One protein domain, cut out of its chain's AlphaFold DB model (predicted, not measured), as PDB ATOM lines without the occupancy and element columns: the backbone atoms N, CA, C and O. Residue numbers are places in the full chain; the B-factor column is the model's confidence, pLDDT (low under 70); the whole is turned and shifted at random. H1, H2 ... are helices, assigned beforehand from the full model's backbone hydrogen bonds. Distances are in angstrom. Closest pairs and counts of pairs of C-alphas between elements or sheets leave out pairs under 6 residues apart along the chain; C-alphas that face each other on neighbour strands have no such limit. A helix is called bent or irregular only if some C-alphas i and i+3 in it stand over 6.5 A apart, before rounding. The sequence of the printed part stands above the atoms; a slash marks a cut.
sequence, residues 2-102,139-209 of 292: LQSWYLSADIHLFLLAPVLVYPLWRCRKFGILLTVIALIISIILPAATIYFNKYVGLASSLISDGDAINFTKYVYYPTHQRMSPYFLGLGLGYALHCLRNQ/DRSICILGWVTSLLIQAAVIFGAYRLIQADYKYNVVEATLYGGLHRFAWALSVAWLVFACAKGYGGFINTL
ATOM      1  N   LEU A   2      15.337 -11.486  46.360       63.66
ATOM      2  CA  LEU A   2      14.417 -10.955  45.339       63.66
ATOM      3  C   LEU A   2      13.528 -11.985  44.601       63.66
ATOM      4  O   LEU A   2      12.349 -11.711  44.417       63.66
ATOM      5  N   GLN A   3      14.044 -13.167  44.229       69.56
ATOM      6  CA  GLN A   3      13.253 -14.254  43.595       69.56
ATOM      7  C   GLN A   3      13.029 -15.473  44.494       69.56
ATOM      8  O   GLN A   3      12.150 -16.299  44.257       69.56
ATOM      9  N   SER A   4      13.833 -15.602  45.551       79.12
ATOM     10  CA  SER A   4      13.833 -16.775  46.428       79.12
ATOM     11  C   SER A   4      12.499 -16.986  47.145       79.12
ATOM     12  O   SER A   4      12.162 -18.119  47.475       79.12
ATOM     13  N   TRP A   5      11.731 -15.914  47.374       82.75
ATOM     14  CA  TRP A   5      10.414 -15.997  48.010       82.75
ATOM     15  C   TRP A   5       9.417 -16.795  47.158       82.75
ATOM     16  O   TRP A   5       8.662 -17.597  47.697       82.75
ATOM     17  N   TYR A   6       9.450 -16.628  45.833       82.06
ATOM     18  CA  TYR A   6       8.546 -17.327  44.925       82.06
ATOM     19  C   TYR A   6       8.964 -18.790  44.767       82.06
ATOM     20  O   TYR A   6       8.125 -19.677  44.847       82.06
ATOM     21  N   LEU A   7      10.272 -19.060  44.660       85.38
ATOM     22  CA  LEU A   7      10.785 -20.434  44.649       85.38
ATOM     23  C   LEU A   7      10.418 -21.185  45.943       85.38
ATOM     24  O   LEU A   7      10.032 -22.349  45.899       85.38
ATOM     25  N   SER A   8      10.491 -20.516  47.097       87.62
ATOM     26  CA  SER A   8      10.023 -21.073  48.372       87.62
ATOM     27  C   SER A   8       8.515 -21.331  48.364       87.62
ATOM     28  O   SER A   8       8.079 -22.383  48.834       87.62
ATOM     29  N   ALA A   9       7.723 -20.415  47.799       87.12
ATOM     30  CA  ALA A   9       6.286 -20.606  47.660       87.12
ATOM     31  C   ALA A   9       5.944 -21.829  46.797       87.12
ATOM     32  O   ALA A   9       5.115 -22.644  47.201       87.12
ATOM     33  N   ASP A  10       6.637 -22.001  45.672       87.44
ATOM     34  CA  ASP A  10       6.475 -23.152  44.785       87.44
ATOM     35  C   ASP A  10       6.833 -24.469  45.485       87.44
ATOM     36  O   ASP A  10       6.105 -25.449  45.339       87.44
ATOM     37  N   ILE A  11       7.888 -24.502  46.311       91.00
ATOM     38  CA  ILE A  11       8.234 -25.692  47.108       91.00
ATOM     39  C   ILE A  11       7.110 -26.036  48.097       91.00
ATOM     40  O   ILE A  11       6.739 -27.204  48.216       91.00
ATOM     41  N   HIS A  12       6.524 -25.046  48.780       91.81
ATOM     42  CA  HIS A  12       5.402 -25.289  49.697       91.81
ATOM     43  C   HIS A  12       4.182 -25.872  48.964       91.81
ATOM     44  O   HIS A  12       3.557 -26.814  49.453       91.81
ATOM     45  N   LEU A  13       3.866 -25.356  47.773       90.19
ATOM     46  CA  LEU A  13       2.775 -25.864  46.935       90.19
ATOM     47  C   LEU A  13       3.079 -27.259  46.369       90.19
ATOM     48  O   LEU A  13       2.190 -28.113  46.300       90.19
ATOM     49  N   PHE A  14       4.338 -27.521  46.017       89.94
ATOM     50  CA  PHE A  14       4.804 -28.826  45.558       89.94
ATOM     51  C   PHE A  14       4.674 -29.891  46.650       89.94
ATOM     52  O   PHE A  14       4.160 -30.974  46.386       89.94
ATOM     53  N   LEU A  15       5.054 -29.575  47.890       90.94
ATOM     54  CA  LEU A  15       4.873 -30.475  49.035       90.94
ATOM     55  C   LEU A  15       3.393 -30.738  49.348       90.94
ATOM     56  O   LEU A  15       3.039 -31.822  49.809       90.94
ATOM     57  N   LEU A  16       2.519 -29.771  49.065       88.88
ATOM     58  CA  LEU A  16       1.079 -29.903  49.264       88.88
ATOM     59  C   LEU A  16       0.397 -30.725  48.149       88.88
ATOM     60  O   LEU A  16      -0.655 -31.321  48.379       88.88
ATOM     61  N   ALA A  17       0.994 -30.830  46.955       87.94
ATOM     62  CA  ALA A  17       0.400 -31.570  45.839       87.94
ATOM     63  C   ALA A  17       0.138 -33.060  46.127       87.94
ATOM     64  O   ALA A  17      -0.990 -33.486  45.880       87.94
ATOM     65  N   PRO A  18       1.074 -33.867  46.672       87.19
ATOM     66  CA  PRO A  18       0.803 -35.264  47.022       87.19
ATOM     67  C   PRO A  18      -0.391 -35.429  47.966       87.19
ATOM     68  O   PRO A  18      -1.181 -36.353  47.791       87.19
ATOM     69  N   VAL A  19      -0.569 -34.499  48.911       88.25
ATOM     70  CA  VAL A  19      -1.691 -34.500  49.864       88.25
ATOM     71  C   VAL A  19      -3.034 -34.308  49.155       88.25
ATOM     72  O   VAL A  19      -4.030 -34.883  49.580       88.25
ATOM     73  N   LEU A  20      -3.074 -33.553  48.054       85.94
ATOM     74  CA  LEU A  20      -4.282 -33.373  47.240       85.94
ATOM     75  C   LEU A  20      -4.468 -34.471  46.185       85.94
ATOM     76  O   LEU A  20      -5.590 -34.905  45.926       85.94
ATOM     77  N   VAL A  21      -3.377 -34.940  45.580       86.31
ATOM     78  CA  VAL A  21      -3.394 -35.955  44.518       86.31
ATOM     79  C   VAL A  21      -3.700 -37.345  45.071       86.31
ATOM     80  O   VAL A  21      -4.421 -38.109  44.432       86.31
ATOM     81  N   TYR A  22      -3.209 -37.685  46.263       85.88
ATOM     82  CA  TYR A  22      -3.434 -39.005  46.851       85.88
ATOM     83  C   TYR A  22      -4.933 -39.309  47.082       85.88
ATOM     84  O   TYR A  22      -5.405 -40.352  46.618       85.88
ATOM     85  N   PRO A  23      -5.740 -38.403  47.675       84.62
ATOM     86  CA  PRO A  23      -7.188 -38.571  47.760       84.62
ATOM     87  C   PRO A  23      -7.894 -38.569  46.400       84.62
ATOM     88  O   PRO A  23      -8.866 -39.304  46.239       84.62
ATOM     89  N   LEU A  24      -7.414 -37.797  45.414       81.56
ATOM     90  CA  LEU A  24      -7.936 -37.833  44.037       81.56
ATOM     91  C   LEU A  24      -7.774 -39.216  43.401       81.56
ATOM     92  O   LEU A  24      -8.671 -39.667  42.689       81.56
ATOM     93  N   TRP A  25      -6.661 -39.892  43.687       80.44
ATOM     94  CA  TRP A  25      -6.406 -41.248  43.214       80.44
ATOM     95  C   TRP A  25      -7.221 -42.298  43.977       80.44
ATOM     96  O   TRP A  25      -7.809 -43.182  43.356       80.44
ATOM     97  N   ARG A  26      -7.304 -42.197  45.311       78.44
ATOM     98  CA  ARG A  26      -8.008 -43.192  46.135       78.44
ATOM     99  C   ARG A  26      -9.532 -43.088  46.024       78.44
ATOM    100  O   ARG A  26     -10.202 -44.109  45.908       78.44
ATOM    101  N   CYS A  27     -10.071 -41.869  46.057       79.81
ATOM    102  CA  CYS A  27     -11.505 -41.584  46.094       79.81
ATOM    103  C   CYS A  27     -11.839 -40.355  45.230       79.81
ATOM    104  O   CYS A  27     -11.819 -39.223  45.712       79.81
ATOM    105  N   ARG A  28     -12.252 -40.571  43.972       78.75
ATOM    106  CA  ARG A  28     -12.517 -39.491  42.996       78.75
ATOM    107  C   ARG A  28     -13.400 -38.355  43.530       78.75
ATOM    108  O   ARG A  28     -13.060 -37.191  43.354       78.75
ATOM    109  N   LYS A  29     -14.539 -38.669  44.162       82.69
ATOM    110  CA  LYS A  29     -15.484 -37.644  44.655       82.69
ATOM    111  C   LYS A  29     -14.887 -36.819  45.798       82.69
ATOM    112  O   LYS A  29     -14.994 -35.598  45.790       82.69
ATOM    113  N   PHE A  30     -14.232 -37.492  46.742       86.94
ATOM    114  CA  PHE A  30     -13.614 -36.851  47.899       86.94
ATOM    115  C   PHE A  30     -12.414 -35.986  47.496       86.94
ATOM    116  O   PHE A  30     -12.302 -34.853  47.950       86.94
ATOM    117  N   GLY A  31     -11.564 -36.465  46.582       84.62
ATOM    118  CA  GLY A  31     -10.450 -35.672  46.066       84.62
ATOM    119  C   GLY A  31     -10.905 -34.417  45.317       84.62
ATOM    120  O   GLY A  31     -10.360 -33.342  45.551       84.62
ATOM    121  N   ILE A  32     -11.943 -34.516  44.474       86.81
ATOM    122  CA  ILE A  32     -12.509 -33.339  43.790       86.81
ATOM    123  C   ILE A  32     -13.053 -32.344  44.822       86.81
ATOM    124  O   ILE A  32     -12.706 -31.166  44.764       86.81
ATOM    125  N   LEU A  33     -13.836 -32.816  45.799       90.94
ATOM    126  CA  LEU A  33     -14.359 -31.976  46.878       90.94
ATOM    127  C   LEU A  33     -13.230 -31.241  47.620       90.94
ATOM    128  O   LEU A  33     -13.299 -30.026  47.783       90.94
ATOM    129  N   LEU A  34     -12.164 -31.952  47.996       91.31
ATOM    130  CA  LEU A  34     -11.003 -31.382  48.679       91.31
ATOM    131  C   LEU A  34     -10.325 -30.285  47.844       91.31
ATOM    132  O   LEU A  34     -10.035 -29.211  48.367       91.31
ATOM    133  N   THR A  35     -10.112 -30.516  46.545       88.00
ATOM    134  CA  THR A  35      -9.513 -29.500  45.660       88.00
ATOM    135  C   THR A  35     -10.392 -28.264  45.483       88.00
ATOM    136  O   THR A  35      -9.872 -27.152  45.454       88.00
ATOM    137  N   VAL A  36     -11.718 -28.432  45.418       91.62
ATOM    138  CA  VAL A  36     -12.667 -27.311  45.324       91.62
ATOM    139  C   VAL A  36     -12.669 -26.500  46.619       91.62
ATOM    140  O   VAL A  36     -12.606 -25.274  46.563       91.62
ATOM    141  N   ILE A  37     -12.663 -27.157  47.781       92.44
ATOM    142  CA  ILE A  37     -12.554 -26.483  49.084       92.44
ATOM    143  C   ILE A  37     -11.244 -25.693  49.169       92.44
ATOM    144  O   ILE A  37     -11.254 -24.516  49.524       92.44
ATOM    145  N   ALA A  38     -10.119 -26.308  48.796       90.94
ATOM    146  CA  ALA A  38      -8.813 -25.656  48.818       90.94
ATOM    147  C   ALA A  38      -8.768 -24.428  47.885       90.94
ATOM    148  O   ALA A  38      -8.210 -23.388  48.242       90.94
ATOM    149  N   LEU A  39      -9.423 -24.516  46.723       91.56
ATOM    150  CA  LEU A  39      -9.581 -23.407  45.785       91.56
ATOM    151  C   LEU A  39     -10.426 -22.273  46.382       91.56
ATOM    152  O   LEU A  39     -10.000 -21.121  46.331       91.56
ATOM    153  N   ILE A  40     -11.563 -22.575  47.010       92.06
ATOM    154  CA  ILE A  40     -12.410 -21.564  47.664       92.06
ATOM    155  C   ILE A  40     -11.632 -20.841  48.772       92.06
ATOM    156  O   ILE A  40     -11.596 -19.611  48.800       92.06
ATOM    157  N   ILE A  41     -10.929 -21.588  49.629       91.81
ATOM    158  CA  ILE A  41     -10.076 -21.018  50.686       91.81
ATOM    159  C   ILE A  41      -9.009 -20.094  50.081       91.81
ATOM    160  O   ILE A  41      -8.782 -18.997  50.588       91.81
ATOM    161  N   SER A  42      -8.397 -20.490  48.961       89.50
ATOM    162  CA  SER A  42      -7.358 -19.696  48.292       89.50
ATOM    163  C   SER A  42      -7.848 -18.373  47.688       89.50
ATOM    164  O   SER A  42      -7.030 -17.490  47.453       89.50
ATOM    165  N   ILE A  43      -9.155 -18.219  47.443       90.44
ATOM    166  CA  ILE A  43      -9.766 -16.965  46.971       90.44
ATOM    167  C   ILE A  43     -10.196 -16.100  48.162       90.44
ATOM    168  O   ILE A  43     -10.005 -14.883  48.152       90.44
ATOM    169  N   ILE A  44     -10.745 -16.729  49.206       91.31
ATOM    170  CA  ILE A  44     -11.251 -16.032  50.395       91.31
ATOM    171  C   ILE A  44     -10.112 -15.419  51.212       91.31
ATOM    172  O   ILE A  44     -10.244 -14.285  51.656       91.31
ATOM    173  N   LEU A  45      -8.994 -16.128  51.405       89.44
ATOM    174  CA  LEU A  45      -7.883 -15.633  52.227       89.44
ATOM    175  C   LEU A  45      -7.320 -14.287  51.721       89.44
ATOM    176  O   LEU A  45      -7.271 -13.350  52.520       89.44
ATOM    177  N   PRO A  46      -6.977 -14.119  50.426       86.25
ATOM    178  CA  PRO A  46      -6.600 -12.818  49.874       86.25
ATOM    179  C   PRO A  46      -7.641 -11.726  50.101       86.25
ATOM    180  O   PRO A  46      -7.313 -10.645  50.597       86.25
ATOM    181  N   ALA A  47      -8.905 -12.020  49.790       87.38
ATOM    182  CA  ALA A  47      -9.991 -11.062  49.938       87.38
ATOM    183  C   ALA A  47     -10.137 -10.613  51.402       87.38
ATOM    184  O   ALA A  47     -10.187  -9.419  51.684       87.38
ATOM    185  N   ALA A  48     -10.099 -11.554  52.347       89.25
ATOM    186  CA  ALA A  48     -10.159 -11.266  53.773       89.25
ATOM    187  C   ALA A  48      -8.970 -10.404  54.224       89.25
ATOM    188  O   ALA A  48      -9.161  -9.407  54.917       89.25
ATOM    189  N   THR A  49      -7.744 -10.731  53.793       85.88
ATOM    190  CA  THR A  49      -6.557  -9.951  54.182       85.88
ATOM    191  C   THR A  49      -6.618  -8.499  53.717       85.88
ATOM    192  O   THR A  49      -6.205  -7.617  54.466       85.88
ATOM    193  N   ILE A  50      -7.157  -8.237  52.525       84.31
ATOM    194  CA  ILE A  50      -7.284  -6.881  51.978       84.31
ATOM    195  C   ILE A  50      -8.428  -6.132  52.665       84.31
ATOM    196  O   ILE A  50      -8.264  -4.972  53.043       84.31
ATOM    197  N   TYR A  51      -9.552  -6.810  52.894       86.44
ATOM    198  CA  TYR A  51     -10.721  -6.222  53.537       86.44
ATOM    199  C   TYR A  51     -10.437  -5.771  54.978       86.44
ATOM    200  O   TYR A  51     -10.740  -4.633  55.339       86.44
ATOM    201  N   PHE A  52      -9.824  -6.636  55.795       85.31
ATOM    202  CA  PHE A  52      -9.581  -6.343  57.212       85.31
ATOM    203  C   PHE A  52      -8.436  -5.358  57.434       85.31
ATOM    204  O   PHE A  52      -8.561  -4.454  58.256       85.31
ATOM    205  N   ASN A  53      -7.331  -5.510  56.704       78.69
ATOM    206  CA  ASN A  53      -6.136  -4.705  56.951       78.69
ATOM    207  C   ASN A  53      -6.089  -3.413  56.129       78.69
ATOM    208  O   ASN A  53      -5.195  -2.599  56.335       78.69
ATOM    209  N   LYS A  54      -7.033  -3.226  55.192       74.75
ATOM    210  CA  LYS A  54      -7.122  -2.058  54.302       74.75
ATOM    211  C   LYS A  54      -5.789  -1.710  53.625       74.75
ATOM    212  O   LYS A  54      -5.470  -0.536  53.461       74.75
ATOM    213  N   TYR A  55      -5.013  -2.726  53.245       70.94
ATOM    214  CA  TYR A  55      -3.745  -2.499  52.561       70.94
ATOM    215  C   TYR A  55      -4.010  -1.827  51.215       70.94
ATOM    216  O   TYR A  55      -4.675  -2.391  50.343       70.94
ATOM    217  N   VAL A  56      -3.495  -0.610  51.070       63.78
ATOM    218  CA  VAL A  56      -3.643   0.173  49.849       63.78
ATOM    219  C   VAL A  56      -2.796  -0.480  48.742       63.78
ATOM    220  O   VAL A  56      -1.727  -1.034  49.001       63.78
ATOM    221  N   GLY A  57      -3.340  -0.541  47.524       60.25
ATOM    222  CA  GLY A  57      -2.784  -1.320  46.410       60.25
ATOM    223  C   GLY A  57      -1.485  -0.757  45.814       60.25
ATOM    224  O   GLY A  57      -0.966   0.273  46.245       60.25
ATOM    225  N   LEU A  58      -0.988  -1.421  44.761       54.16
ATOM    226  CA  LEU A  58       0.327  -1.170  44.145       54.16
ATOM    227  C   LEU A  58       0.600   0.315  43.765       54.16
ATOM    228  O   LEU A  58       1.748   0.745  43.807       54.16
ATOM    229  N   ALA A  59      -0.426   1.116  43.436       49.97
ATOM    230  CA  ALA A  59      -0.284   2.562  43.173       49.97
ATOM    231  C   ALA A  59       0.276   3.335  44.369       49.97
ATOM    232  O   ALA A  59       1.289   4.018  44.286       49.97
ATOM    233  N   SER A  60      -0.402   3.218  45.507       48.66
ATOM    234  CA  SER A  60      -0.070   3.948  46.733       48.66
ATOM    235  C   SER A  60       1.243   3.492  47.365       48.66
ATOM    236  O   SER A  60       1.918   4.283  48.020       48.66
ATOM    237  N   SER A  61       1.651   2.244  47.102       49.84
ATOM    238  CA  SER A  61       2.959   1.732  47.503       49.84
ATOM    239  C   SER A  61       4.131   2.370  46.754       49.84
ATOM    240  O   SER A  61       5.269   2.196  47.163       49.84
ATOM    241  N   LEU A  62       3.887   3.109  45.668       51.53
ATOM    242  CA  LEU A  62       4.929   3.912  45.019       51.53
ATOM    243  C   LEU A  62       5.080   5.303  45.659       51.53
ATOM    244  O   LEU A  62       6.029   6.010  45.341       51.53
ATOM    245  N   ILE A  63       4.149   5.697  46.539       51.78
ATOM    246  CA  ILE A  63       4.039   7.057  47.092       51.78
ATOM    247  C   ILE A  63       4.385   7.089  48.596       51.78
ATOM    248  O   ILE A  63       4.876   8.102  49.085       51.78
ATOM    249  N   SER A  64       4.162   5.991  49.332       56.53
ATOM    250  CA  SER A  64       4.431   5.873  50.776       56.53
ATOM    251  C   SER A  64       5.248   4.609  51.080       56.53
ATOM    252  O   SER A  64       4.737   3.490  50.980       56.53
ATOM    253  N   ASP A  65       6.513   4.784  51.482       59.03
ATOM    254  CA  ASP A  65       7.461   3.686  51.747       59.03
ATOM    255  C   ASP A  65       6.945   2.682  52.800       59.03
ATOM    256  O   ASP A  65       7.178   1.476  52.693       59.03
ATOM    257  N   GLY A  66       6.202   3.149  53.811       62.97
ATOM    258  CA  GLY A  66       5.686   2.298  54.893       62.97
ATOM    259  C   GLY A  66       4.551   1.367  54.457       62.97
ATOM    260  O   GLY A  66       4.534   0.180  54.801       62.97
ATOM    261  N   ASP A  67       3.622   1.878  53.650       65.38
ATOM    262  CA  ASP A  67       2.474   1.106  53.161       65.38
ATOM    263  C   ASP A  67       2.899   0.088  52.095       65.38
ATOM    264  O   ASP A  67       2.373  -1.029  52.036       65.38
ATOM    265  N   ALA A  68       3.938   0.424  51.325       64.50
ATOM    266  CA  ALA A  68       4.551  -0.445  50.330       64.50
ATOM    267  C   ALA A  68       5.142  -1.725  50.920       64.50
ATOM    268  O   ALA A  68       4.921  -2.832  50.411       64.50
ATOM    269  N   ILE A  69       5.883  -1.582  52.018       69.62
ATOM    270  CA  ILE A  69       6.532  -2.705  52.695       69.62
ATOM    271  C   ILE A  69       5.470  -3.649  53.269       69.62
ATOM    272  O   ILE A  69       5.581  -4.869  53.113       69.62
ATOM    273  N   ASN A  70       4.409  -3.102  53.868       74.25
ATOM    274  CA  ASN A  70       3.314  -3.890  54.432       74.25
ATOM    275  C   ASN A  70       2.525  -4.638  53.350       74.25
ATOM    276  O   ASN A  70       2.318  -5.848  53.472       74.25
ATOM    277  N   PHE A  71       2.160  -3.969  52.254       74.44
ATOM    278  CA  PHE A  71       1.496  -4.623  51.126       74.44
ATOM    279  C   PHE A  71       2.351  -5.767  50.561       74.44
ATOM    280  O   PHE A  71       1.881  -6.894  50.381       74.44
ATOM    281  N   THR A  72       3.643  -5.516  50.350       74.19
ATOM    282  CA  THR A  72       4.564  -6.522  49.808       74.19
ATOM    283  C   THR A  72       4.686  -7.728  50.749       74.19
ATOM    284  O   THR A  72       4.566  -8.881  50.325       74.19
ATOM    285  N   LYS A  73       4.851  -7.480  52.052       76.94
ATOM    286  CA  LYS A  73       5.051  -8.520  53.065       76.94
ATOM    287  C   LYS A  73       3.803  -9.365  53.333       76.94
ATOM    288  O   LYS A  73       3.936 -10.574  53.500       76.94
ATOM    289  N   TYR A  74       2.618  -8.754  53.378       78.31
ATOM    290  CA  TYR A  74       1.385  -9.422  53.817       78.31
ATOM    291  C   TYR A  74       0.443  -9.823  52.674       78.31
ATOM    292  O   TYR A  74      -0.316 -10.778  52.827       78.31
ATOM    293  N   VAL A  75       0.506  -9.159  51.516       77.69
ATOM    294  CA  VAL A  75      -0.394  -9.422  50.375       77.69
ATOM    295  C   VAL A  75       0.347 -10.058  49.195       77.69
ATOM    296  O   VAL A  75      -0.200 -10.904  48.480       77.69
ATOM    297  N   TYR A  76       1.608  -9.683  48.964       77.38
ATOM    298  CA  TYR A  76       2.327 -10.104  47.759       77.38
ATOM    299  C   TYR A  76       3.140 -11.397  47.931       77.38
ATOM    300  O   TYR A  76       3.027 -12.282  47.071       77.38
ATOM    301  N   TYR A  77       3.941 -11.500  49.000       78.12
ATOM    302  CA  TYR A  77       4.850 -12.627  49.265       78.12
ATOM    303  C   TYR A  77       4.222 -13.909  49.834       78.12
ATOM    304  O   TYR A  77       4.711 -14.984  49.481       78.12
ATOM    305  N   PRO A  78       3.193 -13.871  50.703       84.75
ATOM    306  CA  PRO A  78       2.742 -15.091  51.363       84.75
ATOM    307  C   PRO A  78       2.182 -16.141  50.396       84.75
ATOM    308  O   PRO A  78       1.452 -15.830  49.456       84.75
ATOM    309  N   THR A  79       2.474 -17.415  50.659       84.12
ATOM    310  CA  THR A  79       2.117 -18.539  49.772       84.12
ATOM    311  C   THR A  79       0.614 -18.697  49.564       84.12
ATOM    312  O   THR A  79       0.158 -18.930  48.445       84.12
ATOM    313  N   HIS A  80      -0.174 -18.500  50.622       81.00
ATOM    314  CA  HIS A  80      -1.633 -18.603  50.584       81.00
ATOM    315  C   HIS A  80      -2.281 -17.571  49.649       81.00
ATOM    316  O   HIS A  80      -3.382 -17.805  49.161       81.00
ATOM    317  N   GLN A  81      -1.578 -16.478  49.325       78.94
ATOM    318  CA  GLN A  81      -2.032 -15.462  48.373       78.94
ATOM    319  C   GLN A  81      -1.877 -15.909  46.908       78.94
ATOM    320  O   GLN A  81      -2.472 -15.330  45.997       78.94
ATOM    321  N   ARG A  82      -1.037 -16.917  46.654       78.06
ATOM    322  CA  ARG A  82      -0.614 -17.368  45.314       78.06
ATOM    323  C   ARG A  82      -1.117 -18.762  44.959       78.06
ATOM    324  O   ARG A  82      -0.792 -19.281  43.902       78.06
ATOM    325  N   MET A  83      -1.907 -19.366  45.834       87.06
ATOM    326  CA  MET A  83      -2.264 -20.776  45.755       87.06
ATOM    327  C   MET A  83      -3.389 -21.073  44.741       87.06
ATOM    328  O   MET A  83      -3.482 -22.192  44.238       87.06
ATOM    329  N   SER A  84      -4.212 -20.078  44.380       89.50
ATOM    330  CA  SER A  84      -5.380 -20.282  43.506       89.50
ATOM    331  C   SER A  84      -5.057 -20.792  42.092       89.50
ATOM    332  O   SER A  84      -5.711 -21.750  41.662       89.50
ATOM    333  N   PRO A  85      -4.037 -20.280  41.365       90.81
ATOM    334  CA  PRO A  85      -3.688 -20.801  40.043       90.81
ATOM    335  C   PRO A  85      -3.146 -22.231  40.112       90.81
ATOM    336  O   PRO A  85      -3.372 -23.022  39.198       90.81
ATOM    337  N   TYR A  86      -2.463 -22.577  41.208       91.06
ATOM    338  CA  TYR A  86      -1.876 -23.897  41.401       91.06
ATOM    339  C   TYR A  86      -2.951 -24.982  41.519       91.06
ATOM    340  O   TYR A  86      -2.895 -25.994  40.822       91.06
ATOM    341  N   PHE A  87      -3.982 -24.752  42.339       91.62
ATOM    342  CA  PHE A  87      -5.095 -25.698  42.478       91.62
ATOM    343  C   PHE A  87      -5.948 -25.813  41.228       91.62
ATOM    344  O   PHE A  87      -6.353 -26.918  40.868       91.62
ATOM    345  N   LEU A  88      -6.179 -24.699  40.534       92.88
ATOM    346  CA  LEU A  88      -6.854 -24.729  39.247       92.88
ATOM    347  C   LEU A  88      -6.055 -25.557  38.225       92.88
ATOM    348  O   LEU A  88      -6.626 -26.405  37.542       92.88
ATOM    349  N   GLY A  89      -4.734 -25.361  38.161       91.62
ATOM    350  CA  GLY A  89      -3.839 -26.137  37.305       91.62
ATOM    351  C   GLY A  89      -3.838 -27.627  37.649       91.62
ATOM    352  O   GLY A  89      -3.912 -28.462  36.747       91.62
ATOM    353  N   LEU A  90      -3.837 -27.976  38.939       89.81
ATOM    354  CA  LEU A  90      -3.949 -29.360  39.402       89.81
ATOM    355  C   LEU A  90      -5.288 -29.989  38.992       89.81
ATOM    356  O   LEU A  90      -5.316 -31.104  38.469       89.81
ATOM    357  N   GLY A  91      -6.391 -29.260  39.183       90.25
ATOM    358  CA  GLY A  91      -7.730 -29.686  38.783       90.25
ATOM    359  C   GLY A  91      -7.852 -29.881  37.272       90.25
ATOM    360  O   GLY A  91      -8.364 -30.906  36.821       90.25
ATOM    361  N   LEU A  92      -7.311 -28.949  36.481       91.06
ATOM    362  CA  LEU A  92      -7.233 -29.069  35.026       91.06
ATOM    363  C   LEU A  92      -6.371 -30.262  34.608       91.06
ATOM    364  O   LEU A  92      -6.767 -31.017  33.727       91.06
ATOM    365  N   GLY A  93      -5.209 -30.453  35.234       88.81
ATOM    366  CA  GLY A  93      -4.318 -31.578  34.968       88.81
ATOM    367  C   GLY A  93      -4.999 -32.920  35.236       88.81
ATOM    368  O   GLY A  93      -4.913 -33.828  34.411       88.81
ATOM    369  N   TYR A  94      -5.746 -33.021  36.338       86.12
ATOM    370  CA  TYR A  94      -6.567 -34.190  36.651       86.12
ATOM    371  C   TYR A  94      -7.702 -34.388  35.635       86.12
ATOM    372  O   TYR A  94      -7.882 -35.494  35.126       86.12
ATOM    373  N   ALA A  95      -8.424 -33.323  35.273       86.12
ATOM    374  CA  ALA A  95      -9.468 -33.378  34.251       86.12
ATOM    375  C   ALA A  95      -8.902 -33.845  32.902       86.12
ATOM    376  O   ALA A  95      -9.425 -34.777  32.298       86.12
ATOM    377  N   LEU A  96      -7.785 -33.266  32.456       83.62
ATOM    378  CA  LEU A  96      -7.089 -33.674  31.242       83.62
ATOM    379  C   LEU A  96      -6.587 -35.111  31.332       83.62
ATOM    380  O   LEU A  96      -6.716 -35.828  30.350       83.62
ATOM    381  N   HIS A  97      -6.078 -35.562  32.479       81.56
ATOM    382  CA  HIS A  97      -5.684 -36.955  32.683       81.56
ATOM    383  C   HIS A  97      -6.871 -37.912  32.514       81.56
ATOM    384  O   HIS A  97      -6.769 -38.880  31.765       81.56
ATOM    385  N   CYS A  98      -8.025 -37.608  33.118       75.81
ATOM    386  CA  CYS A  98      -9.256 -38.377  32.910       75.81
ATOM    387  C   CYS A  98      -9.733 -38.359  31.449       75.81
ATOM    388  O   CYS A  98     -10.414 -39.281  31.008       75.81
ATOM    389  N   LEU A  99      -9.385 -37.310  30.703       72.06
ATOM    390  CA  LEU A  99      -9.765 -37.112  29.309       72.06
ATOM    391  C   LEU A  99      -8.688 -37.564  28.300       72.06
ATOM    392  O   LEU A  99      -8.953 -37.540  27.093       72.06
ATOM    393  N   ARG A 100      -7.479 -37.934  28.742       68.81
ATOM    394  CA  ARG A 100      -6.328 -38.265  27.888       68.81
ATOM    395  C   ARG A 100      -6.309 -39.761  27.597       68.81
ATOM    396  O   ARG A 100      -5.635 -40.523  28.279       68.81
ATOM    397  N   ASN A 101      -7.019 -40.149  26.537       53.81
ATOM    398  CA  ASN A 101      -6.901 -41.467  25.906       53.81
ATOM    399  C   ASN A 101      -7.029 -41.409  24.371       53.81
ATOM    400  O   ASN A 101      -7.632 -42.281  23.755       53.81
ATOM    401  N   GLN A 102      -6.468 -40.379  23.734       47.25
ATOM    402  CA  GLN A 102      -6.099 -40.522  22.328       47.25
ATOM    403  C   GLN A 102      -4.735 -41.207  22.297       47.25
ATOM    404  O   GLN A 102      -3.732 -40.620  22.705       47.25
ATOM    405  N   ASP A 139     -19.142 -28.306  20.257       86.50
ATOM    406  CA  ASP A 139     -19.650 -27.514  19.147       86.50
ATOM    407  C   ASP A 139     -18.751 -26.293  18.887       86.50
ATOM    408  O   ASP A 139     -18.158 -25.715  19.809       86.50
ATOM    409  N   ARG A 140     -18.670 -25.868  17.621       86.50
ATOM    410  CA  ARG A 140     -17.840 -24.728  17.204       86.50
ATOM    411  C   ARG A 140     -18.226 -23.451  17.959       86.50
ATOM    412  O   ARG A 140     -17.342 -22.667  18.303       86.50
ATOM    413  N   SER A 141     -19.509 -23.273  18.268       88.25
ATOM    414  CA  SER A 141     -20.022 -22.111  18.998       88.25
ATOM    415  C   SER A 141     -19.481 -22.052  20.426       88.25
ATOM    416  O   SER A 141     -19.031 -21.000  20.872       88.25
ATOM    417  N   ILE A 142     -19.441 -23.191  21.124       90.25
ATOM    418  CA  ILE A 142     -18.906 -23.287  22.492       90.25
ATOM    419  C   ILE A 142     -17.411 -22.964  22.496       90.25
ATOM    420  O   ILE A 142     -16.932 -22.254  23.377       90.25
ATOM    421  N   CYS A 143     -16.675 -23.426  21.482       89.25
ATOM    422  CA  CYS A 143     -15.262 -23.094  21.327       89.25
ATOM    423  C   CYS A 143     -15.041 -21.587  21.133       89.25
ATOM    424  O   CYS A 143     -14.185 -21.009  21.802       89.25
ATOM    425  N   ILE A 144     -15.819 -20.938  20.258       91.31
ATOM    426  CA  ILE A 144     -15.733 -19.487  20.020       91.31
ATOM    427  C   ILE A 144     -16.090 -18.713  21.290       91.31
ATOM    428  O   ILE A 144     -15.339 -17.825  21.690       91.31
ATOM    429  N   LEU A 145     -17.185 -19.080  21.962       94.25
ATOM    430  CA  LEU A 145     -17.585 -18.472  23.231       94.25
ATOM    431  C   LEU A 145     -16.488 -18.621  24.289       94.25
ATOM    432  O   LEU A 145     -16.156 -17.651  24.965       94.25
ATOM    433  N   GLY A 146     -15.869 -19.797  24.396       92.94
ATOM    434  CA  GLY A 146     -14.744 -20.036  25.297       92.94
ATOM    435  C   GLY A 146     -13.536 -19.141  25.002       92.94
ATOM    436  O   GLY A 146     -12.941 -18.580  25.918       92.94
ATOM    437  N   TRP A 147     -13.193 -18.935  23.728       94.31
ATOM    438  CA  TRP A 147     -12.121 -18.011  23.341       94.31
ATOM    439  C   TRP A 147     -12.458 -16.550  23.647       94.31
ATOM    440  O   TRP A 147     -11.642 -15.854  24.249       94.31
ATOM    441  N   VAL A 148     -13.659 -16.094  23.282       95.75
ATOM    442  CA  VAL A 148     -14.113 -14.715  23.528       95.75
ATOM    443  C   VAL A 148     -14.146 -14.426  25.026       95.75
ATOM    444  O   VAL A 148     -13.565 -13.443  25.473       95.75
ATOM    445  N   THR A 149     -14.745 -15.312  25.821       95.06
ATOM    446  CA  THR A 149     -14.779 -15.176  27.287       95.06
ATOM    447  C   THR A 149     -13.379 -15.165  27.896       95.06
ATOM    448  O   THR A 149     -13.094 -14.319  28.737       95.06
ATOM    449  N   SER A 150     -12.468 -16.020  27.430       95.38
ATOM    450  CA  SER A 150     -11.076 -16.043  27.904       95.38
ATOM    451  C   SER A 150     -10.326 -14.741  27.602       95.38
ATOM    452  O   SER A 150      -9.553 -14.263  28.440       95.38
ATOM    453  N   LEU A 151     -10.547 -14.149  26.426       95.56
ATOM    454  CA  LEU A 151      -9.964 -12.858  26.048       95.56
ATOM    455  C   LEU A 151     -10.564 -11.707  26.861       95.56
ATOM    456  O   LEU A 151      -9.819 -10.867  27.362       95.56
ATOM    457  N   LEU A 152     -11.884 -11.705  27.059       96.44
ATOM    458  CA  LEU A 152     -12.570 -10.706  27.879       96.44
ATOM    459  C   LEU A 152     -12.104 -10.748  29.337       96.44
ATOM    460  O   LEU A 152     -11.860  -9.699  29.924       96.44
ATOM    461  N   ILE A 153     -11.918 -11.943  29.908       95.88
ATOM    462  CA  ILE A 153     -11.395 -12.102  31.271       95.88
ATOM    463  C   ILE A 153      -9.976 -11.527  31.383       95.88
ATOM    464  O   ILE A 153      -9.688 -10.798  32.329       95.88
ATOM    465  N   GLN A 154      -9.095 -11.810  30.418       94.25
ATOM    466  CA  GLN A 154      -7.731 -11.264  30.422       94.25
ATOM    467  C   GLN A 154      -7.730  -9.738  30.297       94.25
ATOM    468  O   GLN A 154      -7.049  -9.064  31.069       94.25
ATOM    469  N   ALA A 155      -8.527  -9.192  29.377       94.81
ATOM    470  CA  ALA A 155      -8.671  -7.751  29.211       94.81
ATOM    471  C   ALA A 155      -9.200  -7.091  30.494       94.81
ATOM    472  O   ALA A 155      -8.619  -6.115  30.961       94.81
ATOM    473  N   ALA A 156     -10.241  -7.655  31.114       93.31
ATOM    474  CA  ALA A 156     -10.806  -7.148  32.363       93.31
ATOM    475  C   ALA A 156      -9.782  -7.124  33.509       93.31
ATOM    476  O   ALA A 156      -9.744  -6.160  34.269       93.31
ATOM    477  N   VAL A 157      -8.922  -8.144  33.618       92.50
ATOM    478  CA  VAL A 157      -7.847  -8.160  34.623       92.50
ATOM    479  C   VAL A 157      -6.826  -7.047  34.357       92.50
ATOM    480  O   VAL A 157      -6.464  -6.330  35.286       92.50
ATOM    481  N   ILE A 158      -6.401  -6.850  33.106       90.75
ATOM    482  CA  ILE A 158      -5.409  -5.819  32.746       90.75
ATOM    483  C   ILE A 158      -5.969  -4.406  32.963       90.75
ATOM    484  O   ILE A 158      -5.347  -3.589  33.640       90.75
ATOM    485  N   PHE A 159      -7.160  -4.115  32.433       89.50
ATOM    486  CA  PHE A 159      -7.778  -2.793  32.568       89.50
ATOM    487  C   PHE A 159      -8.253  -2.508  34.000       89.50
ATOM    488  O   PHE A 159      -8.212  -1.359  34.440       89.50
ATOM    489  N   GLY A 160      -8.634  -3.538  34.762       86.12
ATOM    490  CA  GLY A 160      -8.907  -3.408  36.193       86.12
ATOM    491  C   GLY A 160      -7.665  -2.978  36.978       86.12
ATOM    492  O   GLY A 160      -7.753  -2.096  37.830       86.12
ATOM    493  N   ALA A 161      -6.494  -3.533  36.639       83.44
ATOM    494  CA  ALA A 161      -5.219  -3.122  37.227       83.44
ATOM    495  C   ALA A 161      -4.906  -1.653  36.935       83.44
ATOM    496  O   ALA A 161      -4.490  -0.929  37.832       83.44
ATOM    497  N   TYR A 162      -5.119  -1.218  35.690       82.94
ATOM    498  CA  TYR A 162      -4.808   0.141  35.251       82.94
ATOM    499  C   TYR A 162      -5.475   1.194  36.144       82.94
ATOM    500  O   TYR A 162      -4.792   2.070  36.667       82.94
ATOM    501  N   ARG A 163      -6.777   1.043  36.420       78.62
ATOM    502  CA  ARG A 163      -7.524   1.957  37.300       78.62
ATOM    503  C   ARG A 163      -6.968   2.004  38.727       78.62
ATOM    504  O   ARG A 163      -6.931   3.068  39.328       78.62
ATOM    505  N   LEU A 164      -6.524   0.863  39.255       73.88
ATOM    506  CA  LEU A 164      -5.945   0.742  40.601       73.88
ATOM    507  C   LEU A 164      -4.510   1.282  40.701       73.88
ATOM    508  O   LEU A 164      -4.018   1.445  41.817       73.88
ATOM    509  N   ILE A 165      -3.830   1.482  39.566       73.88
ATOM    510  CA  ILE A 165      -2.432   1.938  39.482       73.88
ATOM    511  C   ILE A 165      -2.343   3.467  39.303       73.88
ATOM    512  O   ILE A 165      -1.316   4.066  39.616       73.88
ATOM    513  N   GLN A 166      -3.417   4.113  38.845       74.25
ATOM    514  CA  GLN A 166      -3.463   5.559  38.642       74.25
ATOM    515  C   GLN A 166      -3.273   6.352  39.951       74.25
ATOM    516  O   GLN A 166      -3.799   5.988  41.003       74.25
ATOM    517  N   ALA A 167      -2.522   7.455  39.881       66.19
ATOM    518  CA  ALA A 167      -2.160   8.265  41.049       66.19
ATOM    519  C   ALA A 167      -3.356   9.010  41.675       66.19
ATOM    520  O   ALA A 167      -3.348   9.311  42.865       66.19
ATOM    521  N   ASP A 168      -4.393   9.292  40.887       73.00
ATOM    522  CA  ASP A 168      -5.646   9.930  41.300       73.00
ATOM    523  C   ASP A 168      -6.680   8.939  41.865       73.00
ATOM    524  O   ASP A 168      -7.772   9.337  42.289       73.00
ATOM    525  N   TYR A 169      -6.343   7.646  41.923       74.19
ATOM    526  CA  TYR A 169      -7.237   6.619  42.436       74.19
ATOM    527  C   TYR A 169      -7.502   6.792  43.938       74.19
ATOM    528  O   TYR A 169      -6.627   6.630  44.791       74.19
ATOM    529  N   LYS A 170      -8.764   7.056  44.286       76.81
ATOM    530  CA  LYS A 170      -9.225   7.031  45.677       76.81
ATOM    531  C   LYS A 170      -9.460   5.588  46.104       76.81
ATOM    532  O   LYS A 170     -10.318   4.910  45.543       76.81
ATOM    533  N   TYR A 171      -8.728   5.146  47.126       78.56
ATOM    534  CA  TYR A 171      -8.816   3.780  47.630       78.56
ATOM    535  C   TYR A 171     -10.250   3.399  48.013       78.56
ATOM    536  O   TYR A 171     -10.823   3.933  48.966       78.56
ATOM    537  N   ASN A 172     -10.807   2.433  47.287       83.75
ATOM    538  CA  ASN A 172     -12.084   1.818  47.603       83.75
ATOM    539  C   ASN A 172     -11.862   0.369  48.046       83.75
ATOM    540  O   ASN A 172     -11.395  -0.471  47.274       83.75
ATOM    541  N   VAL A 173     -12.240   0.066  49.292       83.44
ATOM    542  CA  VAL A 173     -12.049  -1.257  49.908       83.44
ATOM    543  C   VAL A 173     -12.728  -2.355  49.089       83.44
ATOM    544  O   VAL A 173     -12.158  -3.430  48.928       83.44
ATOM    545  N   VAL A 174     -13.927  -2.098  48.555       86.69
ATOM    546  CA  VAL A 174     -14.703  -3.110  47.818       86.69
ATOM    547  C   VAL A 174     -14.004  -3.477  46.512       86.69
ATOM    548  O   VAL A 174     -13.809  -4.656  46.226       86.69
ATOM    549  N   GLU A 175     -13.570  -2.475  45.751       84.50
ATOM    550  CA  GLU A 175     -12.870  -2.673  44.480       84.50
ATOM    551  C   GLU A 175     -11.513  -3.355  44.688       84.50
ATOM    552  O   GLU A 175     -11.212  -4.341  44.015       84.50
ATOM    553  N   ALA A 176     -10.736  -2.912  45.682       81.69
ATOM    554  CA  ALA A 176      -9.451  -3.515  46.023       81.69
ATOM    555  C   ALA A 176      -9.591  -4.972  46.499       81.69
ATOM    556  O   ALA A 176      -8.789  -5.826  46.120       81.69
ATOM    557  N   THR A 177     -10.625  -5.274  47.290       86.25
ATOM    558  CA  THR A 177     -10.899  -6.628  47.796       86.25
ATOM    559  C   THR A 177     -11.304  -7.570  46.665       86.25
ATOM    560  O   THR A 177     -10.752  -8.665  46.543       86.25
ATOM    561  N   LEU A 178     -12.241  -7.135  45.814       88.31
ATOM    562  CA  LEU A 178     -12.704  -7.916  44.667       88.31
ATOM    563  C   LEU A 178     -11.561  -8.185  43.697       88.31
ATOM    564  O   LEU A 178     -11.320  -9.336  43.329       88.31
ATOM    565  N   TYR A 179     -10.832  -7.135  43.323       86.94
ATOM    566  CA  TYR A 179      -9.706  -7.269  42.421       86.94
ATOM    567  C   TYR A 179      -8.632  -8.163  43.042       86.94
ATOM    568  O   TYR A 179      -8.267  -9.177  42.453       86.94
ATOM    569  N   GLY A 180      -8.187  -7.866  44.263       82.50
ATOM    570  CA  GLY A 180      -7.125  -8.596  44.950       82.50
ATOM    571  C   GLY A 180      -7.395 -10.092  45.133       82.50
ATOM    572  O   GLY A 180      -6.477 -10.889  44.939       82.50
ATOM    573  N   GLY A 181      -8.643 -10.484  45.409       85.69
ATOM    574  CA  GLY A 181      -9.030 -11.892  45.538       85.69
ATOM    575  C   GLY A 181      -9.228 -12.626  44.210       85.69
ATOM    576  O   GLY A 181      -8.796 -13.771  44.067       85.69
ATOM    577  N   LEU A 182      -9.860 -11.984  43.223       89.94
ATOM    578  CA  LEU A 182     -10.324 -12.677  42.017       89.94
ATOM    579  C   LEU A 182      -9.354 -12.605  40.839       89.94
ATOM    580  O   LEU A 182      -9.335 -13.541  40.042       89.94
ATOM    581  N   HIS A 183      -8.536 -11.556  40.707       90.00
ATOM    582  CA  HIS A 183      -7.747 -11.332  39.485       90.00
ATOM    583  C   HIS A 183      -6.830 -12.515  39.126       90.00
ATOM    584  O   HIS A 183      -6.790 -12.936  37.970       90.00
ATOM    585  N   ARG A 184      -6.132 -13.106  40.111       89.00
ATOM    586  CA  ARG A 184      -5.222 -14.253  39.891       89.00
ATOM    587  C   ARG A 184      -5.981 -15.505  39.476       89.00
ATOM    588  O   ARG A 184      -5.534 -16.232  38.594       89.00
ATOM    589  N   PHE A 185      -7.131 -15.737  40.107       92.50
ATOM    590  CA  PHE A 185      -8.003 -16.858  39.785       92.50
ATOM    591  C   PHE A 185      -8.597 -16.708  38.378       92.50
ATOM    592  O   PHE A 185      -8.535 -17.643  37.585       92.50
ATOM    593  N   ALA A 186      -9.103 -15.519  38.046       94.00
ATOM    594  CA  ALA A 186      -9.668 -15.203  36.741       94.00
ATOM    595  C   ALA A 186      -8.626 -15.354  35.620       94.00
ATOM    596  O   ALA A 186      -8.894 -15.999  34.605       94.00
ATOM    597  N   TRP A 187      -7.405 -14.850  35.836       94.31
ATOM    598  CA  TRP A 187      -6.292 -15.048  34.906       94.31
ATOM    599  C   TRP A 187      -5.985 -16.533  34.693       94.31
ATOM    600  O   TRP A 187      -5.896 -17.003  33.558       94.31
ATOM    601  N   ALA A 188      -5.877 -17.296  35.784       94.38
ATOM    602  CA  ALA A 188      -5.615 -18.725  35.719       94.38
ATOM    603  C   ALA A 188      -6.729 -19.489  34.984       94.38
ATOM    604  O   ALA A 188      -6.425 -20.395  34.214       94.38
ATOM    605  N   LEU A 189      -7.999 -19.108  35.172       94.62
ATOM    606  CA  LEU A 189      -9.151 -19.713  34.496       94.62
ATOM    607  C   LEU A 189      -9.085 -19.529  32.978       94.62
ATOM    608  O   LEU A 189      -9.307 -20.479  32.229       94.62
ATOM    609  N   SER A 190      -8.716 -18.327  32.533       95.06
ATOM    610  CA  SER A 190      -8.515 -18.033  31.113       95.06
ATOM    611  C   SER A 190      -7.377 -18.872  30.511       95.06
ATOM    612  O   SER A 190      -7.545 -19.525  29.477       95.06
ATOM    613  N   VAL A 191      -6.238 -18.960  31.207       93.88
ATOM    614  CA  VAL A 191      -5.113 -19.810  30.779       93.88
ATOM    615  C   VAL A 191      -5.495 -21.296  30.799       93.88
ATOM    616  O   VAL A 191      -5.097 -22.048  29.910       93.88
ATOM    617  N   ALA A 192      -6.305 -21.738  31.764       94.44
ATOM    618  CA  ALA A 192      -6.769 -23.118  31.846       94.44
ATOM    619  C   ALA A 192      -7.632 -23.513  30.640       94.44
ATOM    620  O   ALA A 192      -7.449 -24.605  30.099       94.44
ATOM    621  N   TRP A 193      -8.516 -22.621  30.175       94.19
ATOM    622  CA  TRP A 193      -9.257 -22.834  28.931       94.19
ATOM    623  C   TRP A 193      -8.325 -22.934  27.720       94.19
ATOM    624  O   TRP A 193      -8.459 -23.864  26.925       94.19
ATOM    625  N   LEU A 194      -7.335 -22.040  27.603       92.56
ATOM    626  CA  LEU A 194      -6.341 -22.081  26.524       92.56
ATOM    627  C   LEU A 194      -5.610 -23.429  26.488       92.56
ATOM    628  O   LEU A 194      -5.507 -24.056  25.429       92.56
ATOM    629  N   VAL A 195      -5.134 -23.901  27.644       91.00
ATOM    630  CA  VAL A 195      -4.446 -25.193  27.771       91.00
ATOM    631  C   VAL A 195      -5.383 -26.345  27.410       91.00
ATOM    632  O   VAL A 195      -4.988 -27.236  26.657       91.00
ATOM    633  N   PHE A 196      -6.630 -26.321  27.886       90.44
ATOM    634  CA  PHE A 196      -7.639 -27.326  27.551       90.44
ATOM    635  C   PHE A 196      -7.917 -27.392  26.042       90.44
ATOM    636  O   PHE A 196      -7.877 -28.473  25.449       90.44
ATOM    637  N   ALA A 197      -8.149 -26.238  25.410       88.75
ATOM    638  CA  ALA A 197      -8.423 -26.129  23.984       88.75
ATOM    639  C   ALA A 197      -7.243 -26.639  23.144       88.75
ATOM    640  O   ALA A 197      -7.447 -27.406  22.200       88.75
ATOM    641  N   CYS A 198      -6.005 -26.292  23.512       84.94
ATOM    642  CA  CYS A 198      -4.809 -26.791  22.828       84.94
ATOM    643  C   CYS A 198      -4.635 -28.305  23.014       84.94
ATOM    644  O   CYS A 198      -4.409 -29.019  22.039       84.94
ATOM    645  N   ALA A 199      -4.818 -28.819  24.235       82.44
ATOM    646  CA  ALA A 199      -4.671 -30.244  24.537       82.44
ATOM    647  C   ALA A 199      -5.692 -31.131  23.805       82.44
ATOM    648  O   ALA A 199      -5.404 -32.292  23.516       82.44
ATOM    649  N   LYS A 200      -6.885 -30.601  23.507       79.94
ATOM    650  CA  LYS A 200      -7.949 -31.305  22.777       79.94
ATOM    651  C   LYS A 200      -7.968 -31.052  21.268       79.94
ATOM    652  O   LYS A 200      -8.796 -31.638  20.581       79.94
ATOM    653  N   GLY A 201      -7.060 -30.226  20.746       79.06
ATOM    654  CA  GLY A 201      -6.968 -29.928  19.314       79.06
ATOM    655  C   GLY A 201      -7.880 -28.794  18.823       79.06
ATOM    656  O   GLY A 201      -7.859 -28.475  17.640       79.06
ATOM    657  N   TYR A 202      -8.608 -28.116  19.715       82.69
ATOM    658  CA  TYR A 202      -9.408 -26.918  19.408       82.69
ATOM    659  C   TYR A 202      -8.580 -25.615  19.404       82.69
ATOM    660  O   TYR A 202      -9.133 -24.519  19.334       82.69
ATOM    661  N   GLY A 203      -7.249 -25.718  19.499       78.81
ATOM    662  CA  GLY A 203      -6.331 -24.579  19.607       78.81
ATOM    663  C   GLY A 203      -5.992 -23.855  18.298       78.81
ATOM    664  O   GLY A 203      -5.431 -22.764  18.353       78.81
ATOM    665  N   GLY A 204      -6.298 -24.434  17.130       82.44
ATOM    666  CA  GLY A 204      -6.121 -23.795  15.816       82.44
ATOM    667  C   GLY A 204      -4.771 -23.079  15.626       82.44
ATOM    668  O   GLY A 204      -3.700 -23.681  15.760       82.44
ATOM    669  N   PHE A 205      -4.831 -21.773  15.333       83.12
ATOM    670  CA  PHE A 205      -3.657 -20.908  15.159       83.12
ATOM    671  C   PHE A 205      -2.750 -20.876  16.397       83.12
ATOM    672  O   PHE A 205      -1.534 -21.009  16.274       83.12
ATOM    673  N   ILE A 206      -3.333 -20.774  17.594       84.69
ATOM    674  CA  ILE A 206      -2.588 -20.670  18.856       84.69
ATOM    675  C   ILE A 206      -1.762 -21.938  19.090       84.69
ATOM    676  O   ILE A 206      -0.589 -21.852  19.440       84.69
ATOM    677  N   ASN A 207      -2.318 -23.119  18.805       81.62
ATOM    678  CA  ASN A 207      -1.568 -24.372  18.918       81.62
ATOM    679  C   ASN A 207      -0.377 -24.434  17.942       81.62
ATOM    680  O   ASN A 207       0.680 -24.967  18.282       81.62
ATOM    681  N   THR A 208      -0.525 -23.853  16.747       78.88
ATOM    682  CA  THR A 208       0.555 -23.756  15.750       78.88
ATOM    683  C   THR A 208       1.656 -22.806  16.221       78.88
ATOM    684  O   THR A 208       2.836 -23.149  16.140       78.88
ATOM    685  N   LEU A 209       1.275 -21.652  16.780       85.38
ATOM    686  CA  LEU A 209       2.199 -20.671  17.345       85.38
ATOM    687  C   LEU A 209       2.986 -21.253  18.529       85.38
ATOM    688  O   LEU A 209       4.213 -21.205  18.529       85.38
TER     689      LEU A 209
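What this domain is: This is residues 2 to 102 and 139 to 209 of the 292 residues of the protein "Hypothetical protein" of Timema cristinae (UniProt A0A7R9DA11). Four long helical pieces are stacked side by side in the order H2, H4, H6b, H5, giving an elongated all-helix body. H1 folds back on one end of H2 with its second arm, H1b, while its first arm, H1a, slants off to one side; H3 packs by its last residues near the other end of H2, and the short H7 turns crosswise after H6b. The printed part has 172 residues with seven named helices, H1 to H7 in chain order, and no named strand. It is only just compact, close to loose, with a radius of gyration of the C-alphas of 18.2 A, and spans 55 by 36 by 29 A.

How they stand to each other: H1, residues 4 to 26, was assigned as one helix by its hydrogen bonds but is bent, C-alphas 15 and 18 being 6.6 A apart; its arms H1a, residues 4 to 15, and H1b, residues 18 to 26, stand at 25 degrees. H1b and H2, residues 28 to 53, form a helical hairpin at a shallow tilt of 32 degrees, closest at the C-alphas of Leu 24 and Gly 31, 3.9 A. H2 and H3, residues 65 to 76, form another, closest at the C-alphas of Pro 46 and Val 75, 7.1 A. H4, residues 83 to 99, touches H2 at a shallow tilt of 20 degrees, opposite ways, with the C-alphas of Ser 42 and Ser 84 closest at 5.2 A. H1a is close to H4 but not clearly touching, the C-alphas of Leu 13 and Met 83 being closest at 7.3 A. H5 comprises residues 140 to 165. H6, residues 173 to 199, was likewise assigned as one helix but is bent, C-alphas 181 and 184 being 7.2 A apart, with arms H6a, residues 173 to 181, and H6b, residues 184 to 199. H6a touches H2, closest at the C-alphas of Ala 47 and Gly 181, 4.6 A. H6b touches H4 at 21 degrees, the same way, closest at the C-alphas of Pro 85 and Ala 188, 5.2 A. H6b also touches H5 at 29 degrees, opposite ways, closest at the C-alphas of Ser 150 and Ser 190, 4.6 A. H7, residues 204 to 209, only just touches H6b, only at the corner, with 3 pairs of C-alphas within 8 A. H2 and H5 are apart. Every O i to N i+4 pair is within hydrogen-bond range in H1a, H3, H4, H6a, H6b and H7; the counts are 4 of 5 in H1b and 21 of 22 in both H2 and H5.

Where its parts are: H1a begins at C-alpha 4, (13.833, -16.775, 46.428), and H7 ends at C-alpha 209, (2.199, -20.671, 17.345). H2 and H5 each measure 38.0 A from first to last C-alpha, H4 24.4 A and H6b 22.2 A.

The domain as a whole: The C-alphas farthest apart are those of Ser 64 and Gln 102, 55.4 A. Residues 103 to 138 are not printed, and C-alphas 102 and 139 are 19.1 A apart across this cut. The link from H2 to H3 is long, with 11 residues. The pLDDT is under 70 at residues 2 to 3, 56 to 69, 100 to 102 and 167.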